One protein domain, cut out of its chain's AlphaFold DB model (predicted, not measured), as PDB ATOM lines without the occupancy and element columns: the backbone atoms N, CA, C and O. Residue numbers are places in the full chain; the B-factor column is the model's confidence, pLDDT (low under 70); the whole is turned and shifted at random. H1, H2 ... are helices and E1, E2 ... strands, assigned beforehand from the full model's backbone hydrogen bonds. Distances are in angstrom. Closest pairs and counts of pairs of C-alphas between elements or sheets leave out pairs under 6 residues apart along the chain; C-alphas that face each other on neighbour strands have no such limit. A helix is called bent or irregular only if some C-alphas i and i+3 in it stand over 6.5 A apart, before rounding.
ATOM      1  N   ILE A  10      22.838  48.303   7.011       96.19
ATOM      2  CA  ILE A  10      21.833  47.586   7.788       96.19
ATOM      3  C   ILE A  10      20.568  48.439   7.762       96.19
ATOM      4  O   ILE A  10      20.602  49.599   8.187       96.19
ATOM      5  N   LEU A  11      19.482  47.899   7.222       97.38
ATOM      6  CA  LEU A  11      18.227  48.613   6.988       97.38
ATOM      7  C   LEU A  11      17.086  48.025   7.829       97.38
ATOM      8  O   LEU A  11      17.262  47.036   8.544       97.38
ATOM      9  N   LYS A  12      15.908  48.635   7.727       96.75
ATOM     10  CA  LYS A  12      14.631  48.040   8.126       96.75
ATOM     11  C   LYS A  12      13.805  47.764   6.869       96.75
ATOM     12  O   LYS A  12      13.698  48.632   6.006       96.75
ATOM     13  N   ASP A  13      13.242  46.561   6.769       95.44
ATOM     14  CA  ASP A  13      12.307  46.151   5.709       95.44
ATOM     15  C   ASP A  13      12.823  46.362   4.267       95.44
ATOM     16  O   ASP A  13      12.050  46.667   3.360       95.44
ATOM     17  N   HIS A  14      14.137  46.214   4.039       95.25
ATOM     18  CA  HIS A  14      14.813  46.456   2.752       95.25
ATOM     19  C   HIS A  14      14.663  47.879   2.184       95.25
ATOM     20  O   HIS A  14      15.074  48.151   1.048       95.25
ATOM     21  N   ASP A  15      14.109  48.811   2.961       95.88
ATOM     22  CA  ASP A  15      13.921  50.186   2.534       95.88
ATOM     23  C   ASP A  15      15.226  50.976   2.689       95.88
ATOM     24  O   ASP A  15      15.753  51.182   3.783       95.88
ATOM     25  N   ARG A  16      15.741  51.470   1.559       94.44
ATOM     26  CA  ARG A  16      16.988  52.243   1.490       94.44
ATOM     27  C   ARG A  16      16.903  53.588   2.218       94.44
ATOM     28  O   ARG A  16      17.952  54.160   2.505       94.44
ATOM     29  N   GLY A  17      15.698  54.097   2.484       95.94
ATOM     30  CA  GLY A  17      15.479  55.274   3.330       95.94
ATOM     31  C   GLY A  17      15.496  54.961   4.829       95.94
ATOM     32  O   GLY A  17      15.792  55.839   5.639       95.94
ATOM     33  N   SER A  18      15.245  53.707   5.200       97.19
ATOM     34  CA  SER A  18      15.089  53.244   6.580       97.19
ATOM     35  C   SER A  18      16.409  52.687   7.127       97.19
ATOM     36  O   SER A  18      16.577  51.485   7.332       97.19
ATOM     37  N   ILE A  19      17.379  53.579   7.341       97.50
ATOM     38  CA  ILE A  19      18.737  53.222   7.779       97.50
ATOM     39  C   ILE A  19      18.766  52.903   9.281       97.50
ATOM     40  O   ILE A  19      18.412  53.743  10.109       97.50
ATOM     41  N   VAL A  20      19.285  51.722   9.628       96.19
ATOM     42  CA  VAL A  20      19.549  51.295  11.013       96.19
ATOM     43  C   VAL A  20      21.041  51.393  11.334       96.19
ATOM     44  O   VAL A  20      21.427  51.879  12.395       96.19
ATOM     45  N   GLY A  21      21.914  50.985  10.415       96.06
ATOM     46  CA  GLY A  21      23.350  51.012  10.658       96.06
ATOM     47  C   GLY A  21      24.197  50.498   9.503       96.06
ATOM     48  O   GLY A  21      23.825  50.618   8.335       96.06
ATOM     49  N   HIS A  22      25.351  49.922   9.831       95.38
ATOM     50  CA  HIS A  22      26.239  49.294   8.857       95.38
ATOM     51  C   HIS A  22      26.955  48.083   9.455       95.38
ATOM     52  O   HIS A  22      27.169  48.011  10.662       95.38
ATOM     53  N   THR A  23      27.333  47.141   8.594       93.12
ATOM     54  CA  THR A  23      28.067  45.934   8.987       93.12
ATOM     55  C   THR A  23      29.537  46.241   9.260       93.12
ATOM     56  O   THR A  23      30.159  46.991   8.497       93.12
ATOM     57  N   ASP A  24      30.125  45.586  10.252       88.88
ATOM     58  CA  ASP A  24      31.565  45.610  10.532       88.88
ATOM     59  C   ASP A  24      32.225  44.248  10.267       88.88
ATOM     60  O   ASP A  24      33.335  44.213   9.735       88.88
ATOM     61  N   ASP A  25      31.505  43.150  10.502       87.19
ATOM     62  CA  ASP A  25      31.931  41.791  10.185       87.19
ATOM     63  C   ASP A  25      30.848  40.988   9.455       87.19
ATOM     64  O   ASP A  25      29.648  41.091   9.718       87.19
ATOM     65  N   ILE A  26      31.284  40.180   8.487       86.75
ATOM     66  CA  ILE A  26      30.413  39.286   7.723       86.75
ATOM     67  C   ILE A  26      31.155  37.975   7.487       86.75
ATOM     68  O   ILE A  26      32.101  37.911   6.696       86.75
ATOM     69  N   ALA A  27      30.648  36.902   8.084       84.62
ATOM     70  CA  ALA A  27      31.188  35.561   7.948       84.62
ATOM     71  C   ALA A  27      30.203  34.646   7.207       84.62
ATOM     72  O   ALA A  27      29.052  34.473   7.606       84.62
ATOM     73  N   ILE A  28      30.670  34.011   6.130       82.56
ATOM     74  CA  ILE A  28      29.931  32.942   5.448       82.56
ATOM     75  C   ILE A  28      30.471  31.602   5.937       82.56
ATOM     76  O   ILE A  28      31.664  31.332   5.808       82.56
ATOM     77  N   THR A  29      29.584  30.748   6.436       75.81
ATOM     78  CA  THR A  29      29.860  29.334   6.702       75.81
ATOM     79  C   THR A  29      29.134  28.456   5.682       75.81
ATOM     80  O   THR A  29      28.340  28.944   4.875       75.81
ATOM     81  N   ASP A  30      29.350  27.142   5.738       68.19
ATOM     82  CA  ASP A  30      28.660  26.189   4.860       68.19
ATOM     83  C   ASP A  30      27.131  26.185   5.039       68.19
ATOM     84  O   ASP A  30      26.410  25.731   4.149       68.19
ATOM     85  N   LYS A  31      26.631  26.656   6.192       71.12
ATOM     86  CA  LYS A  31      25.213  26.562   6.589       71.12
ATOM     87  C   LYS A  31      24.590  27.889   7.021       71.12
ATOM     88  O   LYS A  31      23.386  27.939   7.265       71.12
ATOM     89  N   SER A  32      25.380  28.943   7.191       75.62
ATOM     90  CA  SER A  32      24.903  30.214   7.740       75.62
ATOM     91  C   SER A  32      25.669  31.415   7.209       75.62
ATOM     92  O   SER A  32      26.844  31.323   6.853       75.62
ATOM     93  N   LEU A  33      24.981  32.550   7.187       83.69
ATOM     94  CA  LEU A  33      25.560  33.868   7.028       83.69
ATOM     95  C   LEU A  33      25.478  34.570   8.385       83.69
ATOM     96  O   LEU A  33      24.404  34.834   8.906       83.69
ATOM     97  N   GLN A  34      26.616  34.876   8.976       87.25
ATOM     98  CA  GLN A  34      26.665  35.635  10.218       87.25
ATOM     99  C   GLN A  34      27.071  37.059   9.884       87.25
ATOM    100  O   GLN A  34      28.012  37.269   9.117       87.25
ATOM    101  N   VAL A  35      26.326  38.023  10.413       88.12
ATOM    102  CA  VAL A  35      26.558  39.442  10.170       88.12
ATOM    103  C   VAL A  35      26.557  40.164  11.501       88.12
ATOM    104  O   VAL A  35      25.588  40.092  12.250       88.12
ATOM    105  N   ALA A  36      27.641  40.870  11.774       89.50
ATOM    106  CA  ALA A  36      27.715  41.827  12.859       89.50
ATOM    107  C   ALA A  36      27.765  43.245  12.285       89.50
ATOM    108  O   ALA A  36      28.083  43.473  11.108       89.50
ATOM    109  N   GLY A  37      27.388  44.208  13.112       90.88
ATOM    110  CA  GLY A  37      27.483  45.604  12.750       90.88
ATOM    111  C   GLY A  37      27.197  46.541  13.897       90.88
ATOM    112  O   GLY A  37      26.909  46.141  15.024       90.88
ATOM    113  N   VAL A  38      27.195  47.822  13.565       91.88
ATOM    114  CA  VAL A  38      26.930  48.900  14.508       91.88
ATOM    115  C   VAL A  38      25.652  49.622  14.108       91.88
ATOM    116  O   VAL A  38      25.502  50.062  12.958       91.88
ATOM    117  N   ILE A  39      24.757  49.814  15.079       93.38
ATOM    118  CA  ILE A  39      23.614  50.718  14.936       93.38
ATOM    119  C   ILE A  39      24.154  52.148  14.934       93.38
ATOM    120  O   ILE A  39      24.458  52.733  15.969       93.38
ATOM    121  N   SER A  40      24.337  52.668  13.728       93.81
ATOM    122  CA  SER A  40      24.923  53.982  13.433       93.81
ATOM    123  C   SER A  40      23.922  54.924  12.768       93.81
ATOM    124  O   SER A  40      24.229  56.093  12.543       93.81
ATOM    125  N   GLY A  41      22.720  54.431  12.456       92.81
ATOM    126  CA  GLY A  41      21.590  55.265  12.090       92.81
ATOM    127  C   GLY A  41      21.146  56.097  13.290       92.81
ATOM    128  O   GLY A  41      21.046  55.599  14.408       92.81
ATOM    129  N   VAL A  42      20.871  57.376  13.047       93.44
ATOM    130  CA  VAL A  42      20.433  58.336  14.078       93.44
ATOM    131  C   VAL A  42      18.950  58.702  13.958       93.44
ATOM    132  O   VAL A  42      18.435  59.476  14.760       93.44
ATOM    133  N   GLY A  43      18.266  58.181  12.934       95.25
ATOM    134  CA  GLY A  43      16.859  58.463  12.657       95.25
ATOM    135  C   GLY A  43      15.890  57.642  13.509       95.25
ATOM    136  O   GLY A  43      16.282  56.705  14.209       95.25
ATOM    137  N   SER A  44      14.600  57.962  13.387       97.00
ATOM    138  CA  SER A  44      13.513  57.280  14.102       97.00
ATOM    139  C   SER A  44      13.490  55.771  13.857       97.00
ATOM    140  O   SER A  44      13.238  55.020  14.788       97.00
ATOM    141  N   THR A  45      13.826  55.310  12.649       96.75
ATOM    142  CA  THR A  45      13.925  53.880  12.314       96.75
ATOM    143  C   THR A  45      14.920  53.136  13.208       96.75
ATOM    144  O   THR A  45      14.612  52.066  13.727       96.75
ATOM    145  N   ALA A  46      16.122  53.686  13.406       95.12
ATOM    146  CA  ALA A  46      17.138  53.050  14.242       95.12
ATOM    147  C   ALA A  46      16.701  53.023  15.715       95.12
ATOM    148  O   ALA A  46      16.870  52.012  16.394       95.12
ATOM    149  N   GLN A  47      16.081  54.110  16.184       95.50
ATOM    150  CA  GLN A  47      15.522  54.199  17.535       95.50
ATOM    151  C   GLN A  47      14.375  53.203  17.751       95.50
ATOM    152  O   GLN A  47      14.320  52.563  18.797       95.50
ATOM    153  N   GLU A  48      13.500  53.023  16.761       96.12
ATOM    154  CA  GLU A  48      12.421  52.033  16.784       96.12
ATOM    155  C   GLU A  48      12.983  50.615  16.907       96.12
ATOM    156  O   GLU A  48      12.570  49.876  17.799       96.12
ATOM    157  N   VAL A  49      13.957  50.240  16.071       94.25
ATOM    158  CA  VAL A  49      14.597  48.914  16.132       94.25
ATOM    159  C   VAL A  49      15.247  48.681  17.496       94.25
ATOM    160  O   VAL A  49      15.079  47.605  18.067       94.25
ATOM    161  N   ILE A  50      15.934  49.684  18.052       93.81
ATOM    162  CA  ILE A  50      16.511  49.600  19.399       93.81
ATOM    163  C   ILE A  50      15.414  49.367  20.446       93.81
ATOM    164  O   ILE A  50      15.460  48.363  21.152       93.81
ATOM    165  N   ALA A  51      14.429  50.263  20.533       94.69
ATOM    166  CA  ALA A  51      13.417  50.237  21.587       94.69
ATOM    167  C   ALA A  51      12.532  48.982  21.512       94.69
ATOM    168  O   ALA A  51      12.199  48.372  22.524       94.69
ATOM    169  N   THR A  52      12.170  48.548  20.305       95.44
ATOM    170  CA  THR A  52      11.404  47.308  20.114       95.44
ATOM    171  C   THR A  52      12.228  46.072  20.463       95.44
ATOM    172  O   THR A  52      11.688  45.149  21.068       95.44
ATOM    173  N   SER A  53      13.533  46.062  20.168       93.56
ATOM    174  CA  SER A  53      14.430  44.979  20.592       93.56
ATOM    175  C   SER A  53      14.562  44.909  22.114       93.56
ATOM    176  O   SER A  53      14.546  43.815  22.672       93.56
ATOM    177  N   GLU A  54      14.636  46.052  22.803       91.00
ATOM    178  CA  GLU A  54      14.628  46.110  24.275       91.00
ATOM    179  C   GLU A  54      13.326  45.568  24.869       91.00
ATOM    180  O   GLU A  54      13.347  44.882  25.889       91.00
ATOM    181  N   ASN A  55      12.204  45.803  24.189       94.81
ATOM    182  CA  ASN A  55      10.908  45.232  24.548       94.81
ATOM    183  C   ASN A  55      10.775  43.739  24.185       94.81
ATOM    184  O   ASN A  55       9.718  43.150  24.410       94.81
ATOM    185  N   GLY A  56      11.816  43.119  23.622       91.81
ATOM    186  CA  GLY A  56      11.835  41.700  23.270       91.81
ATOM    187  C   GLY A  56      11.146  41.365  21.948       91.81
ATOM    188  O   GLY A  56      10.751  40.216  21.750       91.81
ATOM    189  N   PHE A  57      10.980  42.335  21.042       94.56
ATOM    190  CA  PHE A  57      10.441  42.058  19.714       94.56
ATOM    191  C   PHE A  57      11.362  41.076  18.958       94.56
ATOM    192  O   PHE A  57      12.565  41.336  18.852       94.56
ATOM    193  N   PRO A  58      10.832  39.960  18.424       92.81
ATOM    194  CA  PRO A  58      11.630  38.914  17.795       92.81
ATOM    195  C   PRO A  58      11.956  39.284  16.346       92.81
ATOM    196  O   PRO A  58      11.428  38.690  15.406       92.81
ATOM    197  N   TRP A  59      12.803  40.297  16.158       93.44
ATOM    198  CA  TRP A  59      13.235  40.693  14.824       93.44
ATOM    199  C   TRP A  59      13.870  39.515  14.086       93.44
ATOM    200  O   TRP A  59      14.756  38.825  14.597       93.44
ATOM    201  N   GLN A  60      13.437  39.323  12.848       93.50
ATOM    202  CA  GLN A  60      14.074  38.413  11.917       93.50
ATOM    203  C   GLN A  60      15.086  39.185  11.073       93.50
ATOM    204  O   GLN A  60      15.043  40.416  10.956       93.50
ATOM    205  N   ALA A  61      16.037  38.452  10.509       88.75
ATOM    206  CA  ALA A  61      17.037  39.022   9.630       88.75
ATOM    207  C   ALA A  61      16.681  38.684   8.183       88.75
ATOM    208  O   ALA A  61      16.262  37.574   7.875       88.75
ATOM    209  N   SER A  62      16.933  39.619   7.277       91.06
ATOM    210  CA  SER A  62      16.873  39.371   5.840       91.06
ATOM    211  C   SER A  62      18.092  39.964   5.140       91.06
ATOM    212  O   SER A  62      18.861  40.728   5.729       91.06
ATOM    213  N   LEU A  63      18.296  39.602   3.876       88.94
ATOM    214  CA  LEU A  63      19.376  40.123   3.049       88.94
ATOM    215  C   LEU A  63      18.889  40.495   1.654       88.94
ATOM    216  O   LEU A  63      18.095  39.793   1.037       88.94
ATOM    217  N   GLY A  64      19.444  41.578   1.133       89.00
ATOM    218  CA  GLY A  64      19.312  41.974  -0.257       89.00
ATOM    219  C   GLY A  64      20.588  41.619  -1.000       89.00
ATOM    220  O   GLY A  64      21.678  42.057  -0.625       89.00
ATOM    221  N   ALA A  65      20.480  40.847  -2.080       89.12
ATOM    222  CA  ALA A  65      21.622  40.450  -2.902       89.12
ATOM    223  C   ALA A  65      21.320  40.567  -4.401       89.12
ATOM    224  O   ALA A  65      20.199  40.335  -4.848       89.12
ATOM    225  N   SER A  66      22.343  40.883  -5.199       87.25
ATOM    226  CA  SER A  66      22.254  40.771  -6.657       87.25
ATOM    227  C   SER A  66      22.491  39.327  -7.078       87.25
ATOM    228  O   SER A  66      23.460  38.699  -6.651       87.25
ATOM    229  N   ALA A  67      21.627  38.787  -7.937       87.62
ATOM    230  CA  ALA A  67      21.804  37.460  -8.515       87.62
ATOM    231  C   ALA A  67      22.660  37.542  -9.792       87.62
ATOM    232  O   ALA A  67      22.152  37.649 -10.904       87.62
ATOM    233  N   ASP A  68      23.982  37.492  -9.632       85.44
ATOM    234  CA  ASP A  68      24.948  37.700 -10.722       85.44
ATOM    235  C   ASP A  68      24.939  36.577 -11.777       85.44
ATOM    236  O   ASP A  68      25.314  36.780 -12.932       85.44
ATOM    237  N   LYS A  69      24.558  35.356 -11.386       86.00
ATOM    238  CA  LYS A  69      24.364  34.228 -12.308       86.00
ATOM    239  C   LYS A  69      23.206  33.380 -11.823       86.00
ATOM    240  O   LYS A  69      23.322  32.787 -10.756       86.00
ATOM    241  N   VAL A  70      22.163  33.243 -12.629       88.44
ATOM    242  CA  VAL A  70      20.978  32.430 -12.326       88.44
ATOM    243  C   VAL A  70      20.881  31.264 -13.304       88.44
ATOM    244  O   VAL A  70      21.252  31.389 -14.470       88.44
ATOM    245  N   VAL A  71      20.432  30.109 -12.820       88.31
ATOM    246  CA  VAL A  71      20.167  28.915 -13.628       88.31
ATOM    247  C   VAL A  71      18.754  28.434 -13.335       88.31
ATOM    248  O   VAL A  71      18.400  28.248 -12.174       88.31
ATOM    249  N   PHE A  72      17.971  28.200 -14.383       92.19
ATOM    250  CA  PHE A  72      16.668  27.559 -14.266       92.19
ATOM    251  C   PHE A  72      16.825  26.039 -14.173       92.19
ATOM    252  O   PHE A  72      17.520  25.428 -14.989       92.19
ATOM    253  N   ILE A  73      16.180  25.433 -13.182       91.12
ATOM    254  CA  ILE A  73      16.051  23.986 -13.042       91.12
ATOM    255  C   ILE A  73      14.653  23.619 -13.534       91.12
ATOM    256  O   ILE A  73      13.686  23.982 -12.868       91.12
ATOM    257  N   PRO A  74      14.521  22.931 -14.679       91.88
ATOM    258  CA  PRO A  74      13.219  22.559 -15.211       91.88
ATOM    259  C   PRO A  74      12.567  21.456 -14.371       91.88
ATOM    260  O   PRO A  74      13.217  20.786 -13.563       91.88
ATOM    261  N   GLU A  75      11.275  21.250 -14.598       94.75
ATOM    262  CA  GLU A  75      10.509  20.162 -13.998       94.75
ATOM    263  C   GLU A  75      11.182  18.792 -14.213       94.75
ATOM    264  O   GLU A  75      11.850  18.539 -15.219       94.75
ATOM    265  N   GLY A  76      11.063  17.908 -13.221       94.75
ATOM    266  CA  GLY A  76      11.678  16.579 -13.252       94.75
ATOM    267  C   GLY A  76      13.203  16.574 -13.078       94.75
ATOM    268  O   GLY A  76      13.816  15.505 -13.070       94.75
ATOM    269  N   LYS A  77      13.838  17.742 -12.913       94.56
ATOM    270  CA  LYS A  77      15.248  17.867 -12.529       94.56
ATOM    271  C   LYS A  77      15.381  18.358 -11.094       94.56
ATOM    272  O   LYS A  77      14.458  18.910 -10.497       94.56
ATOM    273  N   SER A  78      16.558  18.135 -10.527       92.69
ATOM    274  CA  SER A  78      16.914  18.644  -9.208       92.69
ATOM    275  C   SER A  78      18.328  19.183  -9.221       92.69
ATOM    276  O   SER A  78      19.168  18.726 -10.001       92.69
ATOM    277  N   ALA A  79      18.599  20.152  -8.356       89.50
ATOM    278  CA  ALA A  79      19.949  20.635  -8.148       89.50
ATOM    279  C   ALA A  79      20.168  21.087  -6.705       89.50
ATOM    280  O   ALA A  79      19.243  21.539  -6.034       89.50
ATOM    281  N   LYS A  80      21.420  20.996  -6.247       85.50
ATOM    282  CA  LYS A  80      21.795  21.413  -4.895       85.50
ATOM    283  C   LYS A  80      21.999  22.923  -4.793       85.50
ATOM    284  O   LYS A  80      22.627  23.515  -5.679       85.50
ATOM    285  N   ALA A  81      21.531  23.514  -3.699       81.94
ATOM    286  CA  ALA A  81      21.865  24.861  -3.236       81.94
ATOM    287  C   ALA A  81      21.820  24.883  -1.699       81.94
ATOM    288  O   ALA A  81      20.949  24.247  -1.110       81.94
ATOM    289  N   ASN A  82      22.787  25.551  -1.060       70.44
ATOM    290  CA  ASN A  82      22.906  25.647   0.406       70.44
ATOM    291  C   ASN A  82      22.831  24.280   1.125       70.44
ATOM    292  O   ASN A  82      22.158  24.111   2.135       70.44
ATOM    293  N   GLY A  83      23.474  23.254   0.552       76.12
ATOM    294  CA  GLY A  83      23.495  21.895   1.115       76.12
ATOM    295  C   GLY A  83      22.202  21.079   0.949       76.12
ATOM    296  O   GLY A  83      22.182  19.918   1.350       76.12
ATOM    297  N   ARG A  84      21.151  21.629   0.322       79.44
ATOM    298  CA  ARG A  84      19.838  20.983   0.125       79.44
ATOM    299  C   ARG A  84      19.557  20.722  -1.357       79.44
ATOM    300  O   ARG A  84      20.045  21.456  -2.214       79.44
ATOM    301  N   ASP A  85      18.788  19.675  -1.662       87.44
ATOM    302  CA  ASP A  85      18.291  19.400  -3.017       87.44
ATOM    303  C   ASP A  85      16.990  20.164  -3.280       87.44
ATOM    304  O   ASP A  85      16.034  20.047  -2.519       87.44
ATOM    305  N   HIS A  86      16.944  20.888  -4.397       85.81
ATOM    306  CA  HIS A  86      15.765  21.616  -4.860       85.81
ATOM    307  C   HIS A  86      15.233  20.968  -6.132       85.81
ATOM    308  O   HIS A  86      15.989  20.779  -7.091       85.81
ATOM    309  N   LYS A  87      13.947  20.605  -6.144       92.38
ATOM    310  CA  LYS A  87      13.262  20.063  -7.325       92.38
ATOM    311  C   LYS A  87      12.724  21.210  -8.175       92.38
ATOM    312  O   LYS A  87      12.188  22.170  -7.636       92.38
ATOM    313  N   GLY A  88      12.882  21.105  -9.492       91.25
ATOM    314  CA  GLY A  88      12.294  22.063 -10.419       91.25
ATOM    315  C   GLY A  88      10.761  21.963 -10.471       91.25
ATOM    316  O   GLY A  88      10.218  20.912 -10.120       91.25
ATOM    317  N   PRO A  89      10.075  23.012 -10.956       92.88
ATOM    318  CA  PRO A  89      10.665  24.165 -11.633       92.88
ATOM    319  C   PRO A  89      11.099  25.291 -10.672       92.88
ATOM    320  O   PRO A  89      10.290  25.823  -9.921       92.88
ATOM    321  N   VAL A  90      12.385  25.670 -10.694       89.00
ATOM    322  CA  VAL A  90      12.936  26.681  -9.769       89.00
ATOM    323  C   VAL A  90      14.153  27.402 -10.347       89.00
ATOM    324  O   VAL A  90      14.946  26.808 -11.081       89.00
ATOM    325  N   TYR A  91      14.340  28.676 -10.006       86.62
ATOM    326  CA  TYR A  91      15.568  29.406 -10.320       86.62
ATOM    327  C   TYR A  91      16.564  29.300  -9.175       86.62
ATOM    328  O   TYR A  91      16.249  29.638  -8.044       86.62
ATOM    329  N   ILE A  92      17.792  28.883  -9.479       85.06
ATOM    330  CA  ILE A  92      18.891  28.852  -8.515       85.06
ATOM    331  C   ILE A  92      19.945  29.861  -8.943       85.06
ATOM    332  O   ILE A  92      20.595  29.713  -9.987       85.06
ATOM    333  N   ALA A  93      20.172  30.868  -8.106       87.00
ATOM    334  CA  ALA A  93      21.355  31.698  -8.232       87.00
ATOM    335  C   ALA A  93      22.611  30.836  -7.962       87.00
ATOM    336  O   ALA A  93      22.683  30.060  -7.022       87.00
ATOM    337  N   ARG A  94      23.610  30.901  -8.840       87.00
ATOM    338  CA  ARG A  94      24.919  30.230  -8.707       87.00
ATOM    339  C   ARG A  94      26.008  31.194  -8.280       87.00
ATOM    340  O   ARG A  94      27.019  30.787  -7.712       87.00
ATOM    341  N   LYS A  95      25.808  32.477  -8.570       86.50
ATOM    342  CA  LYS A  95      26.636  33.580  -8.095       86.50
ATOM    343  C   LYS A  95      25.706  34.690  -7.638       86.50
ATOM    344  O   LYS A  95      24.723  34.977  -8.315       86.50
ATOM    345  N   SER A  96      26.021  35.243  -6.480       86.81
ATOM    346  CA  SER A  96      25.282  36.325  -5.847       86.81
ATOM    347  C   SER A  96      26.261  37.236  -5.123       86.81
ATOM    348  O   SER A  96      27.268  36.741  -4.598       86.81
ATOM    349  N   THR A  97      25.972  38.533  -5.077       86.69
ATOM    350  CA  THR A  97      26.754  39.518  -4.324       86.69
ATOM    351  C   THR A  97      25.863  40.198  -3.289       86.69
ATOM    352  O   THR A  97      24.806  40.723  -3.628       86.69
ATOM    353  N   LEU A  98      26.298  40.195  -2.026       89.19
ATOM    354  CA  LEU A  98      25.557  40.810  -0.924       89.19
ATOM    355  C   LEU A  98      25.496  42.341  -1.083       89.19
ATOM    356  O   LEU A  98      26.525  43.021  -1.203       89.19
ATOM    357  N   GLY A  99      24.278  42.871  -1.074       91.75
ATOM    358  CA  GLY A  99      23.969  44.292  -1.178       91.75
ATOM    359  C   GLY A  99      23.770  44.937   0.187       91.75
ATOM    360  O   GLY A  99      24.480  45.888   0.506       91.75
ATOM    361  N   GLU A 100      22.849  44.401   0.982       93.12
ATOM    362  CA  GLU A 100      22.465  44.907   2.305       93.12
ATOM    363  C   GLU A 100      21.929  43.782   3.195       93.12
ATOM    364  O   GLU A 100      21.687  42.672   2.712       93.12
ATOM    365  N   VAL A 101      21.776  44.070   4.485       93.56
ATOM    366  CA  VAL A 101      21.004  43.236   5.412       93.56
ATOM    367  C   VAL A 101      19.953  44.076   6.118       93.56
ATOM    368  O   VAL A 101      20.152  45.267   6.341       93.56
ATOM    369  N   SER A 102      18.849  43.455   6.504       95.06
ATOM    370  CA  SER A 102      17.701  44.159   7.060       95.06
ATOM    371  C   SER A 102      17.172  43.492   8.320       95.06
ATOM    372  O   SER A 102      17.105  42.266   8.398       95.06
ATOM    373  N   PHE A 103      16.744  44.317   9.273       95.19
ATOM    374  CA  PHE A 103      15.764  43.929  10.281       95.19
ATOM    375  C   PHE A 103      14.391  43.854   9.613       95.19
ATOM    376  O   PHE A 103      13.986  44.807   8.945       95.19
ATOM    377  N   VAL A 104      13.688  42.738   9.783       94.88
ATOM    378  CA  VAL A 104      12.340  42.533   9.240       94.88
ATOM    379  C   VAL A 104      11.429  41.929  10.299       94.88
ATOM    380  O   VAL A 104      11.860  41.113  11.116       94.88
ATOM    381  N   ALA A 105      10.161  42.335  10.304       94.44
ATOM    382  CA  ALA A 105       9.177  41.764  11.227       94.44
ATOM    383  C   ALA A 105       8.827  40.309  10.865       94.44
ATOM    384  O   ALA A 105       8.489  39.519  11.741       94.44
ATOM    385  N   LEU A 106       8.919  39.972   9.576       91.06
ATOM    386  CA  LEU A 106       8.724  38.634   9.033       91.06
ATOM    387  C   LEU A 106       9.740  38.414   7.910       91.06
ATOM    388  O   LEU A 106       9.744  39.144   6.919       91.06
ATOM    389  N   GLY A 107      10.626  37.446   8.098       85.44
ATOM    390  CA  GLY A 107      11.580  36.979   7.106       85.44
ATOM    391  C   GLY A 107      10.945  35.999   6.127       85.44
ATOM    392  O   GLY A 107       9.757  35.681   6.199       85.44
ATOM    393  N   ALA A 108      11.752  35.529   5.179       80.25
ATOM    394  CA  ALA A 108      11.316  34.519   4.217       80.25
ATOM    395  C   ALA A 108      11.062  33.149   4.879       80.25
ATOM    396  O   ALA A 108      10.241  32.374   4.387       80.25
ATOM    397  N   ASP A 109      11.740  32.876   5.998       79.00
ATOM    398  CA  ASP A 109      11.648  31.650   6.784       79.00
ATOM    399  C   ASP A 109      11.908  31.904   8.284       79.00
ATOM    400  O   ASP A 109      12.471  32.926   8.686       79.00
ATOM    401  N   ASP A 110      11.519  30.929   9.110       81.75
ATOM    402  CA  ASP A 110      11.627  30.984  10.574       81.75
ATOM    403  C   ASP A 110      13.049  30.719  11.113       81.75
ATOM    404  O   ASP A 110      13.262  30.719  12.326       81.75
ATOM    405  N   ASN A 111      14.041  30.473  10.251       82.06
ATOM    406  CA  ASN A 111      15.414  30.150  10.650       82.06
ATOM    407  C   ASN A 111      16.342  31.378  10.640       82.06
ATOM    408  O   ASN A 111      17.572  31.249  10.687       82.06
ATOM    409  N   THR A 112      15.772  32.581  10.620       82.06
ATOM    410  CA  THR A 112      16.513  33.841  10.663       82.06
ATOM    411  C   THR A 112      16.269  34.598  11.966       82.06
ATOM    412  O   THR A 112      15.153  34.658  12.472       82.06
ATOM    413  N   GLU A 113      17.317  35.212  12.519       85.44
ATOM    414  CA  GLU A 113      17.191  36.078  13.694       85.44
ATOM    415  C   GLU A 113      18.089  37.317  13.593       85.44
ATOM    416  O   GLU A 113      19.240  37.256  13.142       85.44
ATOM    417  N   ALA A 114      17.568  38.451  14.058       90.25
ATOM    418  CA  ALA A 114      18.309  39.692  14.233       90.25
ATOM    419  C   ALA A 114      18.196  40.144  15.689       90.25
ATOM    420  O   ALA A 114      17.101  40.221  16.245       90.25
ATOM    421  N   ARG A 115      19.327  40.455  16.329       88.75
ATOM    422  CA  ARG A 115      19.348  40.895  17.726       88.75
ATOM    423  C   ARG A 115      20.182  42.153  17.886       88.75
ATOM    424  O   ARG A 115      21.231  42.324  17.265       88.75
ATOM    425  N   VAL A 116      19.728  43.024  18.778       88.88
ATOM    426  CA  VAL A 116      20.501  44.179  19.231       88.88
ATOM    427  C   VAL A 116      21.167  43.807  20.548       88.88
ATOM    428  O   VAL A 116      20.486  43.525  21.531       88.88
ATOM    429  N   ALA A 117      22.497  43.784  20.563       78.44
ATOM    430  CA  ALA A 117      23.279  43.561  21.766       78.44
ATOM    431  C   ALA A 117      23.627  44.911  22.412       78.44
ATOM    432  O   ALA A 117      24.110  45.843  21.762       78.44
ATOM    433  N   ALA A 118      23.399  45.029  23.718       64.88
ATOM    434  CA  ALA A 118      23.972  46.126  24.482       64.88
ATOM    435  C   ALA A 118      25.467  45.834  24.689       64.88
ATOM    436  O   ALA A 118      25.814  44.831  25.307       64.88
ATOM    437  N   ASN A 119      26.352  46.697  24.183       53.44
ATOM    438  CA  ASN A 119      27.758  46.658  24.586       53.44
ATOM    439  C   ASN A 119      27.852  47.178  26.025       53.44
ATOM    440  O   ASN A 119      27.818  48.391  26.260       53.44
ATOM    441  N   GLN A 120      27.964  46.262  26.982       37.09
ATOM    442  CA  GLN A 120      28.447  46.577  28.318       37.09
ATOM    443  C   GLN A 120      29.955  46.853  28.177       37.09
ATOM    444  O   GLN A 120      30.647  46.029  27.582       37.09
ATOM    445  N   LYS A 146      26.037  55.870  22.699       45.94
ATOM    446  CA  LYS A 146      27.064  54.835  22.701       45.94
ATOM    447  C   LYS A 146      26.698  53.814  21.617       45.94
ATOM    448  O   LYS A 146      25.557  53.340  21.615       45.94
ATOM    449  N   PRO A 147      27.608  53.495  20.680       45.00
ATOM    450  CA  PRO A 147      27.290  52.614  19.564       45.00
ATOM    451  C   PRO A 147      26.880  51.236  20.093       45.00
ATOM    452  O   PRO A 147      27.647  50.577  20.796       45.00
ATOM    453  N   ARG A 148      25.650  50.819  19.779       57.94
ATOM    454  CA  ARG A 148      25.151  49.475  20.086       57.94
ATOM    455  C   ARG A 148      25.566  48.522  18.976       57.94
ATOM    456  O   ARG A 148      25.435  48.852  17.794       57.94
ATOM    457  N   SER A 149      26.054  47.352  19.371       56.22
ATOM    458  CA  SER A 149      26.355  46.277  18.436       56.22
ATOM    459  C   SER A 149      25.055  45.579  18.047       56.22
ATOM    460  O   SER A 149      24.193  45.310  18.883       56.22
ATOM    461  N   CYS A 150      24.880  45.304  16.765       57.41
ATOM    462  CA  CYS A 150      23.835  44.418  16.280       57.41
ATOM    463  C   CYS A 150      24.491  43.124  15.820       57.41
ATOM    464  O   CYS A 150      25.474  43.133  15.079       57.41
ATOM    465  N   LEU A 151      23.948  42.009  16.293       52.62
ATOM    466  CA  LEU A 151      24.368  40.689  15.875       52.62
ATOM    467  C   LEU A 151      23.181  40.039  15.181       52.62
ATOM    468  O   LEU A 151      22.148  39.762  15.793       52.62
ATOM    469  N   SER A 152      23.339  39.791  13.892       56.91
ATOM    470  CA  SER A 152      22.359  39.091  13.082       56.91
ATOM    471  C   SER A 152      22.926  37.732  12.717       56.91
ATOM    472  O   SER A 152      23.967  37.607  12.063       56.91
ATOM    473  N   ARG A 153      22.228  36.682  13.138       47.53
ATOM    474  CA  ARG A 153      22.551  35.319  12.746       47.53
ATOM    475  C   ARG A 153      21.508  34.880  11.733       47.53
ATOM    476  O   ARG A 153      20.392  34.510  12.077       47.53
ATOM    477  N   LEU A 154      21.896  34.901  10.465       46.69
ATOM    478  CA  LEU A 154      21.098  34.330   9.391       46.69
ATOM    479  C   LEU A 154      21.541  32.882   9.194       46.69
ATOM    480  O   LEU A 154      22.698  32.614   8.852       46.69
ATOM    481  N   HIS A 155      20.647  31.912   9.366       42.31
ATOM    482  CA  HIS A 155      20.899  30.625   8.730       42.31
ATOM    483  C   HIS A 155      20.728  30.793   7.218       42.31
ATOM    484  O   HIS A 155      19.882  31.540   6.739       42.31
ATOM    485  N   ALA A 156      21.654  30.208   6.458       35.50
ATOM    486  CA  ALA A 156      21.804  30.457   5.034       35.50
ATOM    487  C   ALA A 156      20.760  29.644   4.277       35.50
ATOM    488  O   ALA A 156      21.088  28.669   3.607       35.50
ATOM    489  N   GLU A 157      19.500  30.029   4.396       38.19
ATOM    490  CA  GLU A 157      18.448  29.455   3.567       38.19
ATOM    491  C   GLU A 157      18.474  30.134   2.180       38.19
ATOM    492  O   GLU A 157      18.396  29.440   1.166       38.19
ATOM    493  N   ASP A 158      18.848  31.425   2.104       45.56
ATOM    494  CA  ASP A 158      18.561  32.261   0.922       45.56
ATOM    495  C   ASP A 158      19.723  32.991   0.234       45.56
ATOM    496  O   ASP A 158      19.525  33.748  -0.720       45.56
ATOM    497  N   VAL A 159      20.982  32.698   0.564       38.69
ATOM    498  CA  VAL A 159      22.125  33.275  -0.192       38.69
ATOM    499  C   VAL A 159      22.194  32.819  -1.664       38.69
ATOM    500  O   VAL A 159      22.965  33.367  -2.465       38.69
ATOM    501  N   HIS A 160      21.329  31.866  -2.021       45.75
ATOM    502  CA  HIS A 160      20.907  31.492  -3.365       45.75
ATOM    503  C   HIS A 160      19.435  31.058  -3.318       45.75
ATOM    504  O   HIS A 160      19.155  29.881  -3.536       45.75
ATOM    505  N   ALA A 161      18.534  31.996  -2.993       38.91
ATOM    506  CA  ALA A 161      17.090  31.769  -2.989       38.91
ATOM    507  C   ALA A 161      16.693  30.927  -4.206       38.91
ATOM    508  O   ALA A 161      16.990  31.272  -5.359       38.91
ATOM    509  N   ALA A 162      16.081  29.781  -3.931       34.47
ATOM    510  CA  ALA A 162      15.344  29.043  -4.929       34.47
ATOM    511  C   ALA A 162      14.107  29.910  -5.194       34.47
ATOM    512  O   ALA A 162      13.115  29.775  -4.492       34.47
ATOM    513  N   ILE A 163      14.209  30.895  -6.095       35.34
ATOM    514  CA  ILE A 163      13.113  31.840  -6.332       35.34
ATOM    515  C   ILE A 163      11.971  31.003  -6.924       35.34
ATOM    516  O   ILE A 163      12.149  30.469  -8.033       35.34
ATOM    517  N   PRO A 164      10.844  30.813  -6.205       30.16
ATOM    518  CA  PRO A 164       9.699  30.122  -6.772       30.16
ATOM    519  C   PRO A 164       9.227  30.911  -7.995       30.16
ATOM    520  O   PRO A 164       9.381  32.131  -8.050       30.16
ATOM    521  N   ILE A 165       8.678  30.220  -8.995       29.17
ATOM    522  CA  ILE A 165       8.224  30.850 -10.247       29.17
ATOM    523  C   ILE A 165       7.299  32.054  -9.989       29.17
ATOM    524  O   ILE A 165       7.382  33.035 -10.726       29.17
TER     525      ILE A 165
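This is residues 10 to 120 and 146 to 165 of the 179 residues of an uncharacterized protein of Crateriforma conspicua (UniProt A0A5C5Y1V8). A strongly twisted sheet makes the body, where E2, E3, E9 and E8 lie side by side as a curved slab with the one helix, H1, on it. From this body the long bent pair E4 and E7 runs out as a two-stranded arm, with the small hairpin E5 and E6 at its far end and short E10 beside E7; this arm makes much of the length. The printed part has 131 residues, with ten named strands and one named helix in the order E1 E2 E3 H1 E4 E5 E6 E7 E8 E9 E10, and it is mostly strand. The larger sheet is branched and mixed, with E1 and E7 its parallel pair, and the sheet E5 - E6 is antiparallel. The whole is compact, with a radius of gyration of the C-alphas of 16.0 A, yet elongated, spanning 53 by 26 by 23 A.

Start at E1, residues 10 to 12, which has E2, residues 15 to 28, on one side and E7, residues 90 to 104, on the other side. E1 and E2 are a hairpin, with N 10 and O 21 2.8 A apart, within hydrogen-bond range; E1 and E7 are parallel, with N 11 and O 101 at 2.9 A. E2 bends by 124 degrees at residue 18, and its pairing is staggered: residues 15 to 21 pair with E1 and residues 22 to 28 with E3, residues 32 to 39. E1, E2 and E3 form a meander, each strand the antiparallel neighbour of the one before; look at N 27 and O 34, 2.9 A apart. On the other side of E3 is antiparallel E9, residues 148 to 155, with N 35 and O 152 at 2.9 A; E9 has E3 on one side and the edge strand E8, residues 112 to 117, on the other side, also antiparallel, with N 151 and O 115 at 2.9 A. H1, residues 44 to 54, is on this branched sheet at a height of 8.2 A, only just over E2 and E8, with three C-alphas falling on each; it runs along the strands, at 23 degrees to E2 on the local plane. The closest C-alphas of H1 and E2 are those of Val 20 and Ala 46, 4.4 A apart, and every O i to N i+4 pair of H1 is within hydrogen-bond range. E4, residues 60 to 73, is an edge strand antiparallel to E7, with N 62 and O 102 at 2.9 A and N 73 and O 90 at 2.8 A. E4 bends by 93 degrees at residue 69, and E7 by 106 degrees at residue 95. The closest C-alphas of E4 and E8 are those of Gln 60 and Glu 113, 4.3 A apart. E5, residues 78 to 81, and E6, residues 84 to 87, are a hairpin with N 79 and O 86 at 3.0 A. E10, residues 162 to 164, is antiparallel to E7, with N 163 and O 91 at 3.1 A.

Find C-alpha 10 at (21.833, 47.586, 7.788), where E1 begins. E2 then covers 23.7 A from first to last C-alpha, E3 21.8 A and H1 15.1 A. From C-alpha 60 at (14.074, 38.413, 11.917), E4 covers 28.9 A; after E5 and E6, E7 covers 24.8 A. E8 covers 16.2 A and E9 22.4 A, and E10 ends at C-alpha 164, at (9.699, 30.122, -6.772).

The two C-alphas farthest apart, those of Gly 76 and Lys 146, are 54.7 A apart. Residues 121 to 145 are not printed; C-alphas 120 and 146 are 10.1 A apart across this cut, which falls in the link from E8 to E9. Of the links that are printed whole, E7 to E8 and E9 to E10 are short and the others are tight. The mean pLDDT of the printed part is 81.8; confidence is under 70 at residue 30, residues 118 to 120 and residues 146 to 165.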